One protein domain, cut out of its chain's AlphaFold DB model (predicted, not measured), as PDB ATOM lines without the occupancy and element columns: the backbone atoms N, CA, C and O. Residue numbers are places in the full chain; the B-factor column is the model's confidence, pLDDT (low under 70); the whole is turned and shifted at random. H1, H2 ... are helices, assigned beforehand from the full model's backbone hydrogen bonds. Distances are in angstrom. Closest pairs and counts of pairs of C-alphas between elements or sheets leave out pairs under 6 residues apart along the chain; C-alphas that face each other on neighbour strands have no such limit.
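This is residues 56 to 93, 102 to 143, 256 to 269 and 312 to 346 of the 365 residues of the protein "Hypothetical protein" of Chlamydomonas leiostraca (UniProt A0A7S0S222). Two helices side by side, H2 and H3, run opposite ways, and the long H6 crosses H3, with the short H1 in the core between H2 and H6. H4 turns off the end of H3 and packs on residues 318 to 323 of H6, while H5 is detached from the other helices and its residues 263 to 269 stick out. The printed part has 129 residues with six named helices, H1 to H6 in order, and no named strand; the class is all helix. It is only just compact, close to loose, with a radius of gyration of the C-alphas of 16.3 A and spans of 49 by 38 by 24 A.

H1 is residues 59 to 63, from C-alpha 59 at (47.084, 39.101, 0.721). H2 is residues 71 to 85, 20.8 A long, and H3 is residues 103 to 119, 24.4 A. H4 is residues 121 to 131, 15.3 A, and H5 is residues 256 to 269, 19.7 A. H6, residues 317 to 346, is 42.6 A long and ends at C-alpha 346 at (68.411, 43.329, 16.656).

H3 and H6 touch at a steep tilt of 47 degrees, opposite ways; their closest C-alphas are those of Phe 107 and Ala 332, 6.4 A apart. H2 touches H3 at a shallow tilt of 5 degrees, opposite ways, closest at C-alphas 85 and 104, 6.2 A. H1 touches H2, closest at C-alphas 63 and 77, 5.7 A. H4 touches H6 about perpendicular, 77 degrees, closest at C-alphas 126 and 319, 6.3 A. Every O i to N i+4 pair is within hydrogen-bond range in H1, H2, H3, H4 and H5, and 25 of 26 in H6.

C-alphas 93 and 267, the two farthest apart, are 51.4 A apart. Cuts leave gaps of 7.6 A between C-alphas 93 and 102, 18.2 A between 143 and 256, and 30.2 A between 269 and 312. Of the links that are printed whole, H3 to H4 is tight and H1 to H2 short. The mean pLDDT of the printed part is 74.0; 46 residues are under 70, among them residues 85 to 93 and 326 to 346.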
ATOM      1  N   GLY A  56      55.449  37.665  -0.133       53.97
ATOM      2  CA  GLY A  56      54.790  38.785   0.565       53.97
ATOM      3  C   GLY A  56      53.966  39.665  -0.379       53.97
ATOM      4  O   GLY A  56      53.667  40.814  -0.076       53.97
ATOM      5  N   GLU A  57      53.652  39.137  -1.557       63.97
ATOM      6  CA  GLU A  57      53.115  39.886  -2.693       63.97
ATOM      7  C   GLU A  57      51.590  39.778  -2.800       63.97
ATOM      8  O   GLU A  57      50.949  40.659  -3.370       63.97
ATOM      9  N   SER A  58      50.999  38.712  -2.251       79.25
ATOM     10  CA  SER A  58      49.549  38.537  -2.169       79.25
ATOM     11  C   SER A  58      49.028  38.752  -0.747       79.25
ATOM     12  O   SER A  58      49.767  38.636   0.228       79.25
ATOM     13  N   PHE A  59      47.727  39.011  -0.596       84.19
ATOM     14  CA  PHE A  59      47.084  39.101   0.721       84.19
ATOM     15  C   PHE A  59      47.229  37.805   1.522       84.19
ATOM     16  O   PHE A  59      47.358  37.823   2.746       84.19
ATOM     17  N   TYR A  60      47.243  36.674   0.824       86.06
ATOM     18  CA  TYR A  60      47.424  35.353   1.409       86.06
ATOM     19  C   TYR A  60      48.865  35.149   1.897       86.06
ATOM     20  O   TYR A  60      49.074  34.693   3.024       86.06
ATOM     21  N   ASP A  61      49.839  35.593   1.099       82.06
ATOM     22  CA  ASP A  61      51.263  35.584   1.451       82.06
ATOM     23  C   ASP A  61      51.631  36.673   2.457       82.06
ATOM     24  O   ASP A  61      52.709  36.627   3.018       82.06
ATOM     25  N   LEU A  62      50.784  37.670   2.704       80.19
ATOM     26  CA  LEU A  62      50.996  38.579   3.828       80.19
ATOM     27  C   LEU A  62      50.489  37.965   5.135       80.19
ATOM     28  O   LEU A  62      51.091  38.145   6.190       80.19
ATOM     29  N   LEU A  63      49.370  37.238   5.071       84.56
ATOM     30  CA  LEU A  63      48.741  36.636   6.245       84.56
ATOM     31  C   LEU A  63      49.318  35.270   6.631       84.56
ATOM     32  O   LEU A  63      49.148  34.842   7.768       84.56
ATOM     33  N   GLY A  64      49.970  34.546   5.723       83.44
ATOM     34  CA  GLY A  64      50.539  33.227   6.065       83.44
ATOM     35  C   GLY A  64      49.576  32.097   5.816       83.44
ATOM     36  O   GLY A  64      49.612  31.078   6.502       83.44
ATOM     37  N   VAL A  65      48.664  32.295   4.872       88.31
ATOM     38  CA  VAL A  65      47.551  31.386   4.632       88.31
ATOM     39  C   VAL A  65      47.505  30.992   3.164       88.31
ATOM     40  O   VAL A  65      47.928  31.735   2.292       88.31
ATOM     41  N   SER A  66      46.969  29.808   2.877       85.75
ATOM     42  CA  SER A  66      46.690  29.401   1.495       85.75
ATOM     43  C   SER A  66      45.557  30.256   0.899       85.75
ATOM     44  O   SER A  66      44.608  30.563   1.626       85.75
ATOM     45  N   PRO A  67      45.536  30.520  -0.423       84.56
ATOM     46  CA  PRO A  67      44.377  31.101  -1.113       84.56
ATOM     47  C   PRO A  67      43.077  30.310  -0.903       84.56
ATOM     48  O   PRO A  67      41.980  30.856  -0.949       84.56
ATOM     49  N   SER A  68      43.187  29.011  -0.604       83.62
ATOM     50  CA  SER A  68      42.057  28.133  -0.281       83.62
ATOM     51  C   SER A  68      41.669  28.129   1.207       83.62
ATOM     52  O   SER A  68      40.928  27.243   1.633       83.62
ATOM     53  N   ALA A  69      42.225  29.023   2.030       87.31
ATOM     54  CA  ALA A  69      41.996  29.030   3.472       87.31
ATOM     55  C   ALA A  69      40.571  29.477   3.840       87.31
ATOM     56  O   ALA A  69      39.991  30.375   3.220       87.31
ATOM     57  N   ASP A  70      40.039  28.851   4.894       89.81
ATOM     58  CA  ASP A  70      38.761  29.206   5.513       89.81
ATOM     59  C   ASP A  70      38.852  30.535   6.285       89.81
ATOM     60  O   ASP A  70      39.912  30.900   6.808       89.81
ATOM     61  N   ALA A  71      37.718  31.221   6.435       90.19
ATOM     62  CA  ALA A  71      37.613  32.505   7.131       90.19
ATOM     63  C   ALA A  71      38.131  32.440   8.581       90.19
ATOM     64  O   ALA A  71      38.736  33.390   9.081       90.19
ATOM     65  N   LYS A  72      37.972  31.295   9.265       91.25
ATOM     66  CA  LYS A  72      38.510  31.105  10.625       91.25
ATOM     67  C   LYS A  72      40.035  31.131  10.654       91.25
ATOM     68  O   LYS A  72      40.615  31.673  11.594       91.25
ATOM     69  N   THR A  73      40.679  30.538   9.653       91.94
ATOM     70  CA  THR A  73      42.142  30.510   9.534       91.94
ATOM     71  C   THR A  73      42.672  31.902   9.216       91.94
ATOM     72  O   THR A  73      43.599  32.354   9.884       91.94
ATOM     73  N   ILE A  74      42.015  32.618   8.298       91.50
ATOM     74  CA  ILE A  74      42.329  34.014   7.954       91.50
ATOM     75  C   ILE A  74      42.242  34.909   9.197       91.50
ATOM     76  O   ILE A  74      43.181  35.635   9.509       91.50
ATOM     77  N   LYS A  75      41.169  34.786   9.989       91.25
ATOM     78  CA  LYS A  75      41.006  35.546  11.239       91.25
ATOM     79  C   LYS A  75      42.099  35.249  12.267       91.25
ATOM     80  O   LYS A  75      42.561  36.159  12.947       91.25
ATOM     81  N   ARG A  76      42.505  33.985  12.416       91.81
ATOM     82  CA  ARG A  76      43.587  33.606  13.344       91.81
ATOM     83  C   ARG A  76      44.925  34.203  12.922       91.81
ATOM     84  O   ARG A  76      45.623  34.734  13.779       91.81
ATOM     85  N   ALA A  77      45.242  34.130  11.633       88.62
ATOM     86  CA  ALA A  77      46.443  34.715  11.052       88.62
ATOM     87  C   ALA A  77      46.488  36.236  11.254       88.62
ATOM     88  O   ALA A  77      47.428  36.748  11.858       88.62
ATOM     89  N   TYR A  78      45.412  36.934  10.879       89.44
ATOM     90  CA  TYR A  78      45.258  38.374  11.098       89.44
ATOM     91  C   TYR A  78      45.463  38.764  12.572       89.44
ATOM     92  O   TYR A  78      46.270  39.637  12.878       89.44
ATOM     93  N   LEU A  79      44.812  38.064  13.510       87.44
ATOM     94  CA  LEU A  79      44.976  38.334  14.942       87.44
ATOM     95  C   LEU A  79      46.395  38.054  15.455       87.44
ATOM     96  O   LEU A  79      46.788  38.641  16.460       87.44
ATOM     97  N   SER A  80      47.138  37.138  14.831       86.25
ATOM     98  CA  SER A  80      48.534  36.876  15.187       86.25
ATOM     99  C   SER A  80      49.413  38.056  14.791       86.25
ATOM    100  O   SER A  80      50.113  38.604  15.636       86.25
ATOM    101  N   ILE A  81      49.299  38.501  13.538       82.62
ATOM    102  CA  ILE A  81      50.117  39.591  12.996       82.62
ATOM    103  C   ILE A  81      49.759  40.922  13.671       82.62
ATOM    104  O   ILE A  81      50.646  41.672  14.071       82.62
ATOM    105  N   MET A  82      48.472  41.192  13.914       83.69
ATOM    106  CA  MET A  82      48.034  42.420  14.587       83.69
ATOM    107  C   MET A  82      48.596  42.543  16.016       83.69
ATOM    108  O   MET A  82      48.918  43.637  16.474       83.69
ATOM    109  N   LYS A  83      48.772  41.419  16.726       81.00
ATOM    110  CA  LYS A  83      49.418  41.399  18.054       81.00
ATOM    111  C   LYS A  83      50.910  41.715  17.998       81.00
ATOM    112  O   LYS A  83      51.471  42.119  19.012       81.00
ATOM    113  N   GLU A  84      51.557  41.477  16.866       73.44
ATOM    114  CA  GLU A  84      52.974  41.777  16.661       73.44
ATOM    115  C   GLU A  84      53.186  43.216  16.178       73.44
ATOM    116  O   GLU A  84      54.154  43.844  16.597       73.44
ATOM    117  N   CYS A  85      52.259  43.744  15.368       69.19
ATOM    118  CA  CYS A  85      52.270  45.125  14.870       69.19
ATOM    119  C   CYS A  85      51.908  46.171  15.941       69.19
ATOM    120  O   CYS A  85      52.283  47.332  15.814       69.19
ATOM    121  N   HIS A  86      51.207  45.786  17.014       63.53
ATOM    122  CA  HIS A  86      50.695  46.754  17.985       63.53
ATOM    123  C   HIS A  86      51.822  47.585  18.647       63.53
ATOM    124  O   HIS A  86      52.707  46.995  19.283       63.53
ATOM    125  N   PRO A  87      51.769  48.935  18.591       60.09
ATOM    126  CA  PRO A  87      52.851  49.809  19.064       60.09
ATOM    127  C   PRO A  87      53.166  49.611  20.557       60.09
ATOM    128  O   PRO A  87      54.317  49.685  20.968       60.09
ATOM    129  N   ASP A  88      52.170  49.220  21.356       57.62
ATOM    130  CA  ASP A  88      52.296  48.935  22.800       57.62
ATOM    131  C   ASP A  88      53.154  47.685  23.127       57.62
ATOM    132  O   ASP A  88      53.598  47.491  24.255       57.62
ATOM    133  N   ARG A  89      53.410  46.807  22.144       58.47
ATOM    134  CA  ARG A  89      54.320  45.646  22.279       58.47
ATOM    135  C   ARG A  89      55.657  45.864  21.575       58.47
ATOM    136  O   ARG A  89      56.591  45.090  21.788       58.47
ATOM    137  N   ASN A  90      55.750  46.907  20.758       54.78
ATOM    138  CA  ASN A  90      56.940  47.262  20.016       54.78
ATOM    139  C   ASN A  90      57.668  48.423  20.707       54.78
ATOM    140  O   ASN A  90      57.506  49.588  20.357       54.78
ATOM    141  N   SER A  91      58.534  48.102  21.671       51.84
ATOM    142  CA  SER A  91      59.342  49.096  22.396       51.84
ATOM    143  C   SER A  91      60.383  49.833  21.528       51.84
ATOM    144  O   SER A  91      61.231  50.532  22.077       51.84
ATOM    145  N   MET A  92      60.379  49.637  20.205       47.25
ATOM    146  CA  MET A  92      61.283  50.267  19.237       47.25
ATOM    147  C   MET A  92      60.596  51.358  18.392       47.25
ATOM    148  O   MET A  92      61.224  51.926  17.506       47.25
ATOM    149  N   SER A  93      59.352  51.731  18.730       47.91
ATOM    150  CA  SER A  93      58.653  52.928  18.216       47.91
ATOM    151  C   SER A  93      59.413  54.253  18.473       47.91
ATOM    152  O   SER A  93      59.070  55.287  17.911       47.91
ATOM    153  N   ASP A 102      54.464  57.070  11.844       62.34
ATOM    154  CA  ASP A 102      54.608  55.771  12.504       62.34
ATOM    155  C   ASP A 102      54.306  54.672  11.480       62.34
ATOM    156  O   ASP A 102      53.156  54.278  11.290       62.34
ATOM    157  N   GLU A 103      55.353  54.178  10.818       62.62
ATOM    158  CA  GLU A 103      55.299  53.077   9.842       62.62
ATOM    159  C   GLU A 103      54.541  51.845  10.384       62.62
ATOM    160  O   GLU A 103      53.893  51.109   9.633       62.62
ATOM    161  N   SER A 104      54.563  51.635  11.710       65.88
ATOM    162  CA  SER A 104      53.793  50.578  12.383       65.88
ATOM    163  C   SER A 104      52.287  50.814  12.249       65.88
ATOM    164  O   SER A 104      51.523  49.884  11.988       65.88
ATOM    165  N   THR A 105      51.850  52.067  12.400       71.94
ATOM    166  CA  THR A 105      50.446  52.467  12.273       71.94
ATOM    167  C   THR A 105      49.958  52.283  10.837       71.94
ATOM    168  O   THR A 105      48.888  51.707  10.633       71.94
ATOM    169  N   GLU A 106      50.752  52.671   9.837       70.00
ATOM    170  CA  GLU A 106      50.393  52.490   8.424       70.00
ATOM    171  C   GLU A 106      50.237  51.013   8.042       70.00
ATOM    172  O   GLU A 106      49.264  50.629   7.380       70.00
ATOM    173  N   PHE A 107      51.148  50.158   8.515       75.50
ATOM    174  CA  PHE A 107      51.072  48.714   8.296       75.50
ATOM    175  C   PHE A 107      49.837  48.096   8.968       75.50
ATOM    176  O   PHE A 107      49.101  47.324   8.348       75.50
ATOM    177  N   CYS A 108      49.563  48.473  10.217       79.00
ATOM    178  CA  CYS A 108      48.382  48.037  10.957       79.00
ATOM    179  C   CYS A 108      47.069  48.476  10.266       79.00
ATOM    180  O   CYS A 108      46.116  47.698  10.204       79.00
ATOM    181  N   MET A 109      47.009  49.692   9.709       79.00
ATOM    182  CA  MET A 109      45.858  50.156   8.922       79.00
ATOM    183  C   MET A 109      45.662  49.303   7.666       79.00
ATOM    184  O   MET A 109      44.559  48.822   7.416       79.00
ATOM    185  N   MET A 110      46.734  49.046   6.923       80.88
ATOM    186  CA  MET A 110      46.694  48.219   5.716       80.88
ATOM    187  C   MET A 110      46.285  46.764   6.007       80.88
ATOM    188  O   MET A 110      45.491  46.192   5.262       80.88
ATOM    189  N   LEU A 111      46.714  46.179   7.130       84.25
ATOM    190  CA  LEU A 111      46.255  44.851   7.557       84.25
ATOM    191  C   LEU A 111      44.744  44.781   7.807       84.25
ATOM    192  O   LEU A 111      44.125  43.762   7.490       84.25
ATOM    193  N   ASN A 112      44.147  45.840   8.363       87.62
ATOM    194  CA  ASN A 112      42.699  45.906   8.560       87.62
ATOM    195  C   ASN A 112      41.960  45.886   7.218       87.62
ATOM    196  O   ASN A 112      41.007  45.126   7.059       87.62
ATOM    197  N   GLU A 113      42.436  46.674   6.251       85.12
ATOM    198  CA  GLU A 113      41.867  46.745   4.901       85.12
ATOM    199  C   GLU A 113      41.942  45.374   4.187       85.12
ATOM    200  O   GLU A 113      40.971  44.918   3.572       85.12
ATOM    201  N   ILE A 114      43.063  44.655   4.330       87.31
ATOM    202  CA  ILE A 114      43.234  43.296   3.788       87.31
ATOM    203  C   ILE A 114      42.268  42.315   4.440       87.31
ATOM    204  O   ILE A 114      41.615  41.525   3.754       87.31
ATOM    205  N   TYR A 115      42.173  42.343   5.770       88.31
ATOM    206  CA  TYR A 115      41.269  41.462   6.493       88.31
ATOM    207  C   TYR A 115      39.809  41.714   6.102       88.31
ATOM    208  O   TYR A 115      39.069  40.750   5.906       88.31
ATOM    209  N   GLU A 116      39.398  42.973   5.935       88.94
ATOM    210  CA  GLU A 116      38.058  43.323   5.455       88.94
ATOM    211  C   GLU A 116      37.798  42.743   4.057       88.94
ATOM    212  O   GLU A 116      36.793  42.063   3.843       88.94
ATOM    213  N   THR A 117      38.754  42.921   3.142       87.25
ATOM    214  CA  THR A 117      38.678  42.425   1.759       87.25
ATOM    215  C   THR A 117      38.571  40.901   1.692       87.25
ATOM    216  O   THR A 117      37.780  40.370   0.918       87.25
ATOM    217  N   LEU A 118      39.334  40.174   2.516       89.25
ATOM    218  CA  LEU A 118      39.312  38.707   2.541       89.25
ATOM    219  C   LEU A 118      38.140  38.114   3.337       89.25
ATOM    220  O   LEU A 118      37.816  36.934   3.162       89.25
ATOM    221  N   THR A 119      37.540  38.894   4.238       89.12
ATOM    222  CA  THR A 119      36.373  38.471   5.023       89.12
ATOM    223  C   THR A 119      35.092  38.556   4.198       89.12
ATOM    224  O   THR A 119      34.229  37.689   4.345       89.12
ATOM    225  N   ASP A 120      34.971  39.562   3.328       87.81
ATOM    226  CA  ASP A 120      33.847  39.699   2.403       87.81
ATOM    227  C   ASP A 120      34.006  38.747   1.194       87.81
ATOM    228  O   ASP A 120      34.961  38.884   0.426       87.81
ATOM    229  N   PRO A 121      33.081  37.786   0.980       88.38
ATOM    230  CA  PRO A 121      33.150  36.853  -0.145       88.38
ATOM    231  C   PRO A 121      33.184  37.529  -1.520       88.38
ATOM    232  O   PRO A 121      33.841  37.012  -2.424       88.38
ATOM    233  N   SER A 122      32.500  38.664  -1.684       85.69
ATOM    234  CA  SER A 122      32.429  39.383  -2.961       85.69
ATOM    235  C   SER A 122      33.755  40.079  -3.277       85.69
ATOM    236  O   SER A 122      34.341  39.892  -4.351       85.69
ATOM    237  N   LYS A 123      34.301  40.808  -2.294       85.81
ATOM    238  CA  LYS A 123      35.605  41.476  -2.427       85.81
ATOM    239  C   LYS A 123      36.734  40.457  -2.608       85.81
ATOM    240  O   LYS A 123      37.600  40.645  -3.463       85.81
ATOM    241  N   ARG A 124      36.685  39.332  -1.886       88.75
ATOM    242  CA  ARG A 124      37.634  38.224  -2.049       88.75
ATOM    243  C   ARG A 124      37.576  37.614  -3.448       88.75
ATOM    244  O   ARG A 124      38.624  37.416  -4.050       88.75
ATOM    245  N   ALA A 125      36.381  37.357  -3.982       84.81
ATOM    246  CA  ALA A 125      36.230  36.827  -5.338       84.81
ATOM    247  C   ALA A 125      36.805  37.787  -6.391       84.81
ATOM    248  O   ALA A 125      37.497  37.350  -7.310       84.81
ATOM    249  N   THR A 126      36.579  39.091  -6.216       82.75
ATOM    250  CA  THR A 126      37.138  40.135  -7.086       82.75
ATOM    251  C   THR A 126      38.666  40.151  -7.018       82.75
ATOM    252  O   THR A 126      39.334  40.106  -8.049       82.75
ATOM    253  N   TYR A 127      39.239  40.134  -5.811       84.56
ATOM    254  CA  TYR A 127      40.687  40.041  -5.616       84.56
ATOM    255  C   TYR A 127      41.285  38.790  -6.276       84.56
ATOM    256  O   TYR A 127      42.283  38.875  -7.001       84.56
ATOM    257  N   ASP A 128      40.657  37.634  -6.059       87.38
ATOM    258  CA  ASP A 128      41.100  36.355  -6.608       87.38
ATOM    259  C   ASP A 128      41.046  36.356  -8.143       87.38
ATOM    260  O   ASP A 128      41.924  35.788  -8.797       87.38
ATOM    261  N   ALA A 129      40.052  37.019  -8.738       83.31
ATOM    262  CA  ALA A 129      39.944  37.180 -10.184       83.31
ATOM    263  C   ALA A 129      41.063  38.058 -10.762       83.31
ATOM    264  O   ALA A 129      41.679  37.688 -11.758       83.31
ATOM    265  N   LEU A 130      41.389  39.176 -10.112       79.38
ATOM    266  CA  LEU A 130      42.432  40.096 -10.584       79.38
ATOM    267  C   LEU A 130      43.832  39.472 -10.488       79.38
ATOM    268  O   LEU A 130      44.662  39.610 -11.387       79.38
ATOM    269  N   THR A 131      44.095  38.743  -9.405       80.06
ATOM    270  CA  THR A 131      45.432  38.215  -9.091       80.06
ATOM    271  C   THR A 131      45.710  36.811  -9.632       80.06
ATOM    272  O   THR A 131      46.847  36.342  -9.540       80.06
ATOM    273  N   GLY A 132      44.711  36.150 -10.230       81.44
ATOM    274  CA  GLY A 132      44.849  34.818 -10.830       81.44
ATOM    275  C   GLY A 132      44.612  33.649  -9.862       81.44
ATOM    276  O   GLY A 132      44.980  32.515 -10.172       81.44
ATOM    277  N   PHE A 133      43.992  33.895  -8.701       81.94
ATOM    278  CA  PHE A 133      43.537  32.858  -7.761       81.94
ATOM    279  C   PHE A 133      42.114  32.338  -8.052       81.94
ATOM    280  O   PHE A 133      41.672  31.365  -7.432       81.94
ATOM    281  N   SER A 134      41.407  32.930  -9.016       83.19
ATOM    282  CA  SER A 134      40.117  32.443  -9.519       83.19
ATOM    283  C   SER A 134      40.299  31.544 -10.753       83.19
ATOM    284  O   SER A 134      41.164  31.820 -11.586       83.19
ATOM    285  N   PRO A 135      39.508  30.462 -10.910       74.62
ATOM    286  CA  PRO A 135      39.573  29.604 -12.098       74.62
ATOM    287  C   PRO A 135      39.083  30.298 -13.378       74.62
ATOM    288  O   PRO A 135      39.509  29.904 -14.463       74.62
ATOM    289  N   ASP A 136      38.236  31.316 -13.230       79.88
ATOM    290  CA  ASP A 136      37.628  32.073 -14.330       79.88
ATOM    291  C   ASP A 136      38.359  33.403 -14.584       79.88
ATOM    292  O   ASP A 136      37.932  34.218 -15.395       79.88
ATOM    293  N   ALA A 137      39.479  33.631 -13.891       81.19
ATOM    294  CA  ALA A 137      40.315  34.798 -14.108       81.19
ATOM    295  C   ALA A 137      40.903  34.784 -15.526       81.19
ATOM    296  O   ALA A 137      41.491  33.782 -15.943       81.19
ATOM    297  N   VAL A 138      40.825  35.909 -16.241       82.06
ATOM    298  CA  VAL A 138      41.614  36.126 -17.466       82.06
ATOM    299  C   VAL A 138      42.752  37.109 -17.208       82.06
ATOM    300  O   VAL A 138      42.726  37.911 -16.270       82.06
ATOM    301  N   ASN A 139      43.820  36.960 -17.985       84.31
ATOM    302  CA  ASN A 139      45.044  37.708 -17.783       84.31
ATOM    303  C   ASN A 139      44.818  39.192 -18.141       84.31
ATOM    304  O   ASN A 139      44.561  39.477 -19.315       84.31
ATOM    305  N   PRO A 140      44.983  40.134 -17.195       85.00
ATOM    306  CA  PRO A 140      44.761  41.557 -17.460       85.00
ATOM    307  C   PRO A 140      45.764  42.157 -18.455       85.00
ATOM    308  O   PRO A 140      45.520  43.216 -19.016       85.00
ATOM    309  N   PHE A 141      46.886  41.488 -18.730       86.00
ATOM    310  CA  PHE A 141      47.840  41.910 -19.763       86.00
ATOM    311  C   PHE A 141      47.456  41.450 -21.179       86.00
ATOM    312  O   PHE A 141      48.122  41.822 -22.139       86.00
ATOM    313  N   SER A 142      46.426  40.606 -21.324       83.75
ATOM    314  CA  SER A 142      45.992  40.070 -22.624       83.75
ATOM    315  C   SER A 142      44.764  40.760 -23.212       83.75
ATOM    316  O   SER A 142      44.457  40.533 -24.382       83.75
ATOM    317  N   ASP A 143      44.073  41.584 -22.424       78.38
ATOM    318  CA  ASP A 143      42.854  42.266 -22.850       78.38
ATOM    319  C   ASP A 143      43.164  43.693 -23.343       78.38
ATOM    320  O   ASP A 143      43.581  44.536 -22.545       78.38
ATOM    321  N   GLN A 256      48.264  28.684 -13.768       84.56
ATOM    322  CA  GLN A 256      48.563  27.292 -14.121       84.56
ATOM    323  C   GLN A 256      48.728  26.404 -12.885       84.56
ATOM    324  O   GLN A 256      48.177  25.302 -12.856       84.56
ATOM    325  N   GLU A 257      49.433  26.871 -11.854       84.62
ATOM    326  CA  GLU A 257      49.609  26.138 -10.596       84.62
ATOM    327  C   GLU A 257      48.271  25.878  -9.897       84.62
ATOM    328  O   GLU A 257      48.008  24.758  -9.447       84.62
ATOM    329  N   LEU A 258      47.377  26.871  -9.863       81.88
ATOM    330  CA  LEU A 258      46.027  26.700  -9.330       81.88
ATOM    331  C   LEU A 258      45.245  25.632 -10.109       81.88
ATOM    332  O   LEU A 258      44.603  24.758  -9.513       81.88
ATOM    333  N   ARG A 259      45.324  25.670 -11.445       82.00
ATOM    334  CA  ARG A 259      44.663  24.701 -12.329       82.00
ATOM    335  C   ARG A 259      45.201  23.287 -12.121       82.00
ATOM    336  O   ARG A 259      44.414  22.347 -12.018       82.00
ATOM    337  N   GLN A 260      46.520  23.139 -11.990       84.69
ATOM    338  CA  GLN A 260      47.177  21.865 -11.693       84.69
ATOM    339  C   GLN A 260      46.770  21.323 -10.319       84.69
ATOM    340  O   GLN A 260      46.414  20.150 -10.210       84.69
ATOM    341  N   ARG A 261      46.740  22.167  -9.279       82.25
ATOM    342  CA  ARG A 261      46.291  21.770  -7.931       82.25
ATOM    343  C   ARG A 261      44.842  21.290  -7.932       82.25
ATOM    344  O   ARG A 261      44.541  20.264  -7.325       82.25
ATOM    345  N   ARG A 262      43.948  21.978  -8.651       79.38
ATOM    346  CA  ARG A 262      42.550  21.545  -8.821       79.38
ATOM    347  C   ARG A 262      42.439  20.224  -9.577       79.38
ATOM    348  O   ARG A 262      41.720  19.338  -9.121       79.38
ATOM    349  N   ALA A 263      43.171  20.065 -10.679       79.81
ATOM    350  CA  ALA A 263      43.201  18.815 -11.435       79.81
ATOM    351  C   ALA A 263      43.720  17.647 -10.579       79.81
ATOM    352  O   ALA A 263      43.127  16.570 -10.586       79.81
ATOM    353  N   ALA A 264      44.761  17.873  -9.772       80.69
ATOM    354  CA  ALA A 264      45.280  16.889  -8.829       80.69
ATOM    355  C   ALA A 264      44.259  16.544  -7.730       80.69
ATOM    356  O   ALA A 264      44.075  15.371  -7.410       80.69
ATOM    357  N   ALA A 265      43.548  17.535  -7.180       78.25
ATOM    358  CA  ALA A 265      42.499  17.311  -6.185       78.25
ATOM    359  C   ALA A 265      41.305  16.527  -6.762       78.25
ATOM    360  O   ALA A 265      40.814  15.598  -6.112       78.25
ATOM    361  N   ALA A 266      40.879  16.853  -7.986       76.62
ATOM    362  CA  ALA A 266      39.829  16.141  -8.711       76.62
ATOM    363  C   ALA A 266      40.253  14.703  -9.056       76.62
ATOM    364  O   ALA A 266      39.499  13.766  -8.805       76.62
ATOM    365  N   GLY A 267      41.486  14.507  -9.535       75.94
ATOM    366  CA  GLY A 267      42.059  13.184  -9.790       75.94
ATOM    367  C   GLY A 267      42.176  12.338  -8.518       75.94
ATOM    368  O   GLY A 267      41.799  11.169  -8.510       75.94
ATOM    369  N   ALA A 268      42.602  12.938  -7.402       74.25
ATOM    370  CA  ALA A 268      42.647  12.270  -6.104       74.25
ATOM    371  C   ALA A 268      41.244  11.914  -5.580       74.25
ATOM    372  O   ALA A 268      41.068  10.867  -4.957       74.25
ATOM    373  N   ALA A 269      40.235  12.756  -5.827       69.75
ATOM    374  CA  ALA A 269      38.842  12.455  -5.497       69.75
ATOM    375  C   ALA A 269      38.287  11.304  -6.355       69.75
ATOM    376  O   ALA A 269      37.684  10.380  -5.808       69.75
ATOM    377  N   TYR A 312      34.804  41.756 -12.931       40.31
ATOM    378  CA  TYR A 312      35.993  41.384 -13.705       40.31
ATOM    379  C   TYR A 312      36.241  42.330 -14.880       40.31
ATOM    380  O   TYR A 312      37.378  42.458 -15.325       40.31
ATOM    381  N   SER A 313      35.225  43.089 -15.298       47.53
ATOM    382  CA  SER A 313      35.387  44.189 -16.255       47.53
ATOM    383  C   SER A 313      36.465  45.211 -15.858       47.53
ATOM    384  O   SER A 313      36.796  46.076 -16.662       47.53
ATOM    385  N   GLY A 314      37.015  45.172 -14.633       44.59
ATOM    386  CA  GLY A 314      38.111  46.045 -14.194       44.59
ATOM    387  C   GLY A 314      37.716  47.522 -14.070       44.59
ATOM    388  O   GLY A 314      38.459  48.303 -13.486       44.59
ATOM    389  N   ALA A 315      36.525  47.884 -14.553       47.34
ATOM    390  CA  ALA A 315      35.967  49.228 -14.590       47.34
ATOM    391  C   ALA A 315      35.171  49.581 -13.318       47.34
ATOM    392  O   ALA A 315      34.953  50.760 -13.004       47.34
ATOM    393  N   SER A 316      34.737  48.576 -12.542       59.34
ATOM    394  CA  SER A 316      33.989  48.818 -11.305       59.34
ATOM    395  C   SER A 316      34.860  49.545 -10.268       59.34
ATOM    396  O   SER A 316      36.055  49.276 -10.119       59.34
ATOM    397  N   LYS A 317      34.273  50.503  -9.539       67.25
ATOM    398  CA  LYS A 317      34.988  51.271  -8.499       67.25
ATOM    399  C   LYS A 317      35.571  50.363  -7.405       67.25
ATOM    400  O   LYS A 317      36.640  50.656  -6.883       67.25
ATOM    401  N   GLU A 318      34.886  49.260  -7.105       71.75
ATOM    402  CA  GLU A 318      35.297  48.255  -6.115       71.75
ATOM    403  C   GLU A 318      36.520  47.450  -6.588       71.75
ATOM    404  O   GLU A 318      37.472  47.255  -5.841       71.75
ATOM    405  N   GLY A 319      36.549  47.021  -7.855       67.75
ATOM    406  CA  GLY A 319      37.711  46.317  -8.409       67.75
ATOM    407  C   GLY A 319      38.971  47.184  -8.390       67.75
ATOM    408  O   GLY A 319      40.050  46.707  -8.035       67.75
ATOM    409  N   ARG A 320      38.820  48.482  -8.690       67.31
ATOM    410  CA  ARG A 320      39.912  49.464  -8.622       67.31
ATOM    411  C   ARG A 320      40.411  49.696  -7.199       67.31
ATOM    412  O   ARG A 320      41.622  49.735  -6.989       67.31
ATOM    413  N   SER A 321      39.518  49.801  -6.213       72.12
ATOM    414  CA  SER A 321      39.936  49.958  -4.813       72.12
ATOM    415  C   SER A 321      40.682  48.721  -4.305       72.12
ATOM    416  O   SER A 321      41.717  48.860  -3.658       72.12
ATOM    417  N   ILE A 322      40.228  47.518  -4.665       75.44
ATOM    418  CA  ILE A 322      40.871  46.251  -4.285       75.44
ATOM    419  C   ILE A 322      42.247  46.096  -4.947       75.44
ATOM    420  O   ILE A 322      43.202  45.680  -4.290       75.44
ATOM    421  N   ALA A 323      42.384  46.441  -6.228       69.75
ATOM    422  CA  ALA A 323      43.670  46.391  -6.918       69.75
ATOM    423  C   ALA A 323      44.661  47.439  -6.379       69.75
ATOM    424  O   ALA A 323      45.833  47.123  -6.164       69.75
ATOM    425  N   ALA A 324      44.193  48.650  -6.062       67.38
ATOM    426  CA  ALA A 324      45.002  49.662  -5.383       67.38
ATOM    427  C   ALA A 324      45.462  49.187  -3.990       67.38
ATOM    428  O   ALA A 324      46.620  49.374  -3.615       67.38
ATOM    429  N   LEU A 325      44.584  48.512  -3.245       70.62
ATOM    430  CA  LEU A 325      44.889  47.907  -1.947       70.62
ATOM    431  C   LEU A 325      45.919  46.777  -2.083       70.62
ATOM    432  O   LEU A 325      46.843  46.697  -1.279       70.62
ATOM    433  N   ALA A 326      45.831  45.958  -3.134       69.50
ATOM    434  CA  ALA A 326      46.823  44.931  -3.459       69.50
ATOM    435  C   ALA A 326      48.207  45.524  -3.753       69.50
ATOM    436  O   ALA A 326      49.208  45.044  -3.220       69.50
ATOM    437  N   ALA A 327      48.260  46.611  -4.524       65.06
ATOM    438  CA  ALA A 327      49.491  47.352  -4.786       65.06
ATOM    439  C   ALA A 327      50.089  47.941  -3.493       65.06
ATOM    440  O   ALA A 327      51.276  47.760  -3.203       65.06
ATOM    441  N   LYS A 328      49.254  48.583  -2.663       65.56
ATOM    442  CA  LYS A 328      49.646  49.131  -1.353       65.56
ATOM    443  C   LYS A 328      50.159  48.037  -0.414       65.56
ATOM    444  O   LYS A 328      51.196  48.222   0.219       65.56
ATOM    445  N   ALA A 329      49.491  46.886  -0.372       64.50
ATOM    446  CA  ALA A 329      49.898  45.736   0.426       64.50
ATOM    447  C   ALA A 329      51.251  45.176  -0.013       64.50
ATOM    448  O   ALA A 329      52.104  44.941   0.836       64.50
ATOM    449  N   ALA A 330      51.482  45.028  -1.321       61.41
ATOM    450  CA  ALA A 330      52.762  44.571  -1.853       61.41
ATOM    451  C   ALA A 330      53.906  45.558  -1.562       61.41
ATOM    452  O   ALA A 330      55.046  45.142  -1.360       61.41
ATOM    453  N   ARG A 331      53.626  46.870  -1.533       60.16
ATOM    454  CA  ARG A 331      54.602  47.899  -1.132       60.16
ATOM    455  C   ARG A 331      54.918  47.815   0.358       60.16
ATOM    456  O   ARG A 331      56.085  47.724   0.723       60.16
ATOM    457  N   ALA A 332      53.890  47.799   1.199       58.09
ATOM    458  CA  ALA A 332      54.042  47.837   2.647       58.09
ATOM    459  C   ALA A 332      54.535  46.509   3.249       58.09
ATOM    460  O   ALA A 332      55.221  46.513   4.269       58.09
ATOM    461  N   SER A 333      54.269  45.369   2.605       59.09
ATOM    462  CA  SER A 333      54.844  44.078   2.994       59.09
ATOM    463  C   SER A 333      56.366  44.051   2.853       59.09
ATOM    464  O   SER A 333      57.036  43.425   3.671       59.09
ATOM    465  N   ARG A 334      56.935  44.767   1.870       56.69
ATOM    466  CA  ARG A 334      58.391  44.916   1.720       56.69
ATOM    467  C   ARG A 334      58.982  45.715   2.869       56.69
ATOM    468  O   ARG A 334      59.940  45.258   3.484       56.69
ATOM    469  N   THR A 335      58.386  46.863   3.193       52.16
ATOM    470  CA  THR A 335      58.808  47.695   4.329       52.16
ATOM    471  C   THR A 335      58.709  46.913   5.635       52.16
ATOM    472  O   THR A 335      59.631  46.925   6.444       52.16
ATOM    473  N   TRP A 336      57.630  46.146   5.804       57.84
ATOM    474  CA  TRP A 336      57.429  45.303   6.975       57.84
ATOM    475  C   TRP A 336      58.379  44.108   7.039       57.84
ATOM    476  O   TRP A 336      58.830  43.747   8.120       57.84
ATOM    477  N   ARG A 337      58.740  43.498   5.906       55.94
ATOM    478  CA  ARG A 337      59.753  42.437   5.865       55.94
ATOM    479  C   ARG A 337      61.118  42.984   6.266       55.94
ATOM    480  O   ARG A 337      61.760  42.397   7.129       55.94
ATOM    481  N   VAL A 338      61.506  44.147   5.742       48.72
ATOM    482  CA  VAL A 338      62.717  44.862   6.174       48.72
ATOM    483  C   VAL A 338      62.640  45.190   7.670       48.72
ATOM    484  O   VAL A 338      63.613  44.997   8.400       48.72
ATOM    485  N   TYR A 339      61.474  45.600   8.173       51.78
ATOM    486  CA  TYR A 339      61.246  45.817   9.601       51.78
ATOM    487  C   TYR A 339      61.386  44.527  10.432       51.78
ATOM    488  O   TYR A 339      62.052  44.514  11.461       51.78
ATOM    489  N   GLN A 340      60.809  43.410   9.990       54.38
ATOM    490  CA  GLN A 340      60.926  42.117  10.666       54.38
ATOM    491  C   GLN A 340      62.361  41.592  10.633       54.38
ATOM    492  O   GLN A 340      62.835  41.073  11.639       54.38
ATOM    493  N   GLU A 341      63.067  41.734   9.514       52.06
ATOM    494  CA  GLU A 341      64.472  41.356   9.362       52.06
ATOM    495  C   GLU A 341      65.372  42.193  10.271       52.06
ATOM    496  O   GLU A 341      66.175  41.627  11.013       52.06
ATOM    497  N   THR A 342      65.193  43.516  10.295       41.44
ATOM    498  CA  THR A 342      65.938  44.421  11.186       41.44
ATOM    499  C   THR A 342      65.605  44.165  12.657       41.44
ATOM    500  O   THR A 342      66.517  43.996  13.464       41.44
ATOM    501  N   ALA A 343      64.330  44.019  13.022       53.69
ATOM    502  CA  ALA A 343      63.911  43.684  14.383       53.69
ATOM    503  C   ALA A 343      64.428  42.303  14.823       53.69
ATOM    504  O   ALA A 343      64.872  42.136  15.962       53.69
ATOM    505  N   ASN A 344      64.416  41.304  13.936       53.38
ATOM    506  CA  ASN A 344      64.964  39.978  14.213       53.38
ATOM    507  C   ASN A 344      66.494  39.993  14.290       53.38
ATOM    508  O   ASN A 344      67.048  39.295  15.138       53.38
ATOM    509  N   ALA A 345      67.178  40.800  13.478       51.66
ATOM    510  CA  ALA A 345      68.621  41.011  13.565       51.66
ATOM    511  C   ALA A 345      69.006  41.684  14.891       51.66
ATOM    512  O   ALA A 345      69.931  41.226  15.556       51.66
ATOM    513  N   VAL A 346      68.244  42.686  15.340       52.59
ATOM    514  CA  VAL A 346      68.411  43.329  16.656       52.59
ATOM    515  C   VAL A 346      68.161  42.340  17.799       52.59
ATOM    516  O   VAL A 346      68.913  42.319  18.771       52.59
TER     517      VAL A 346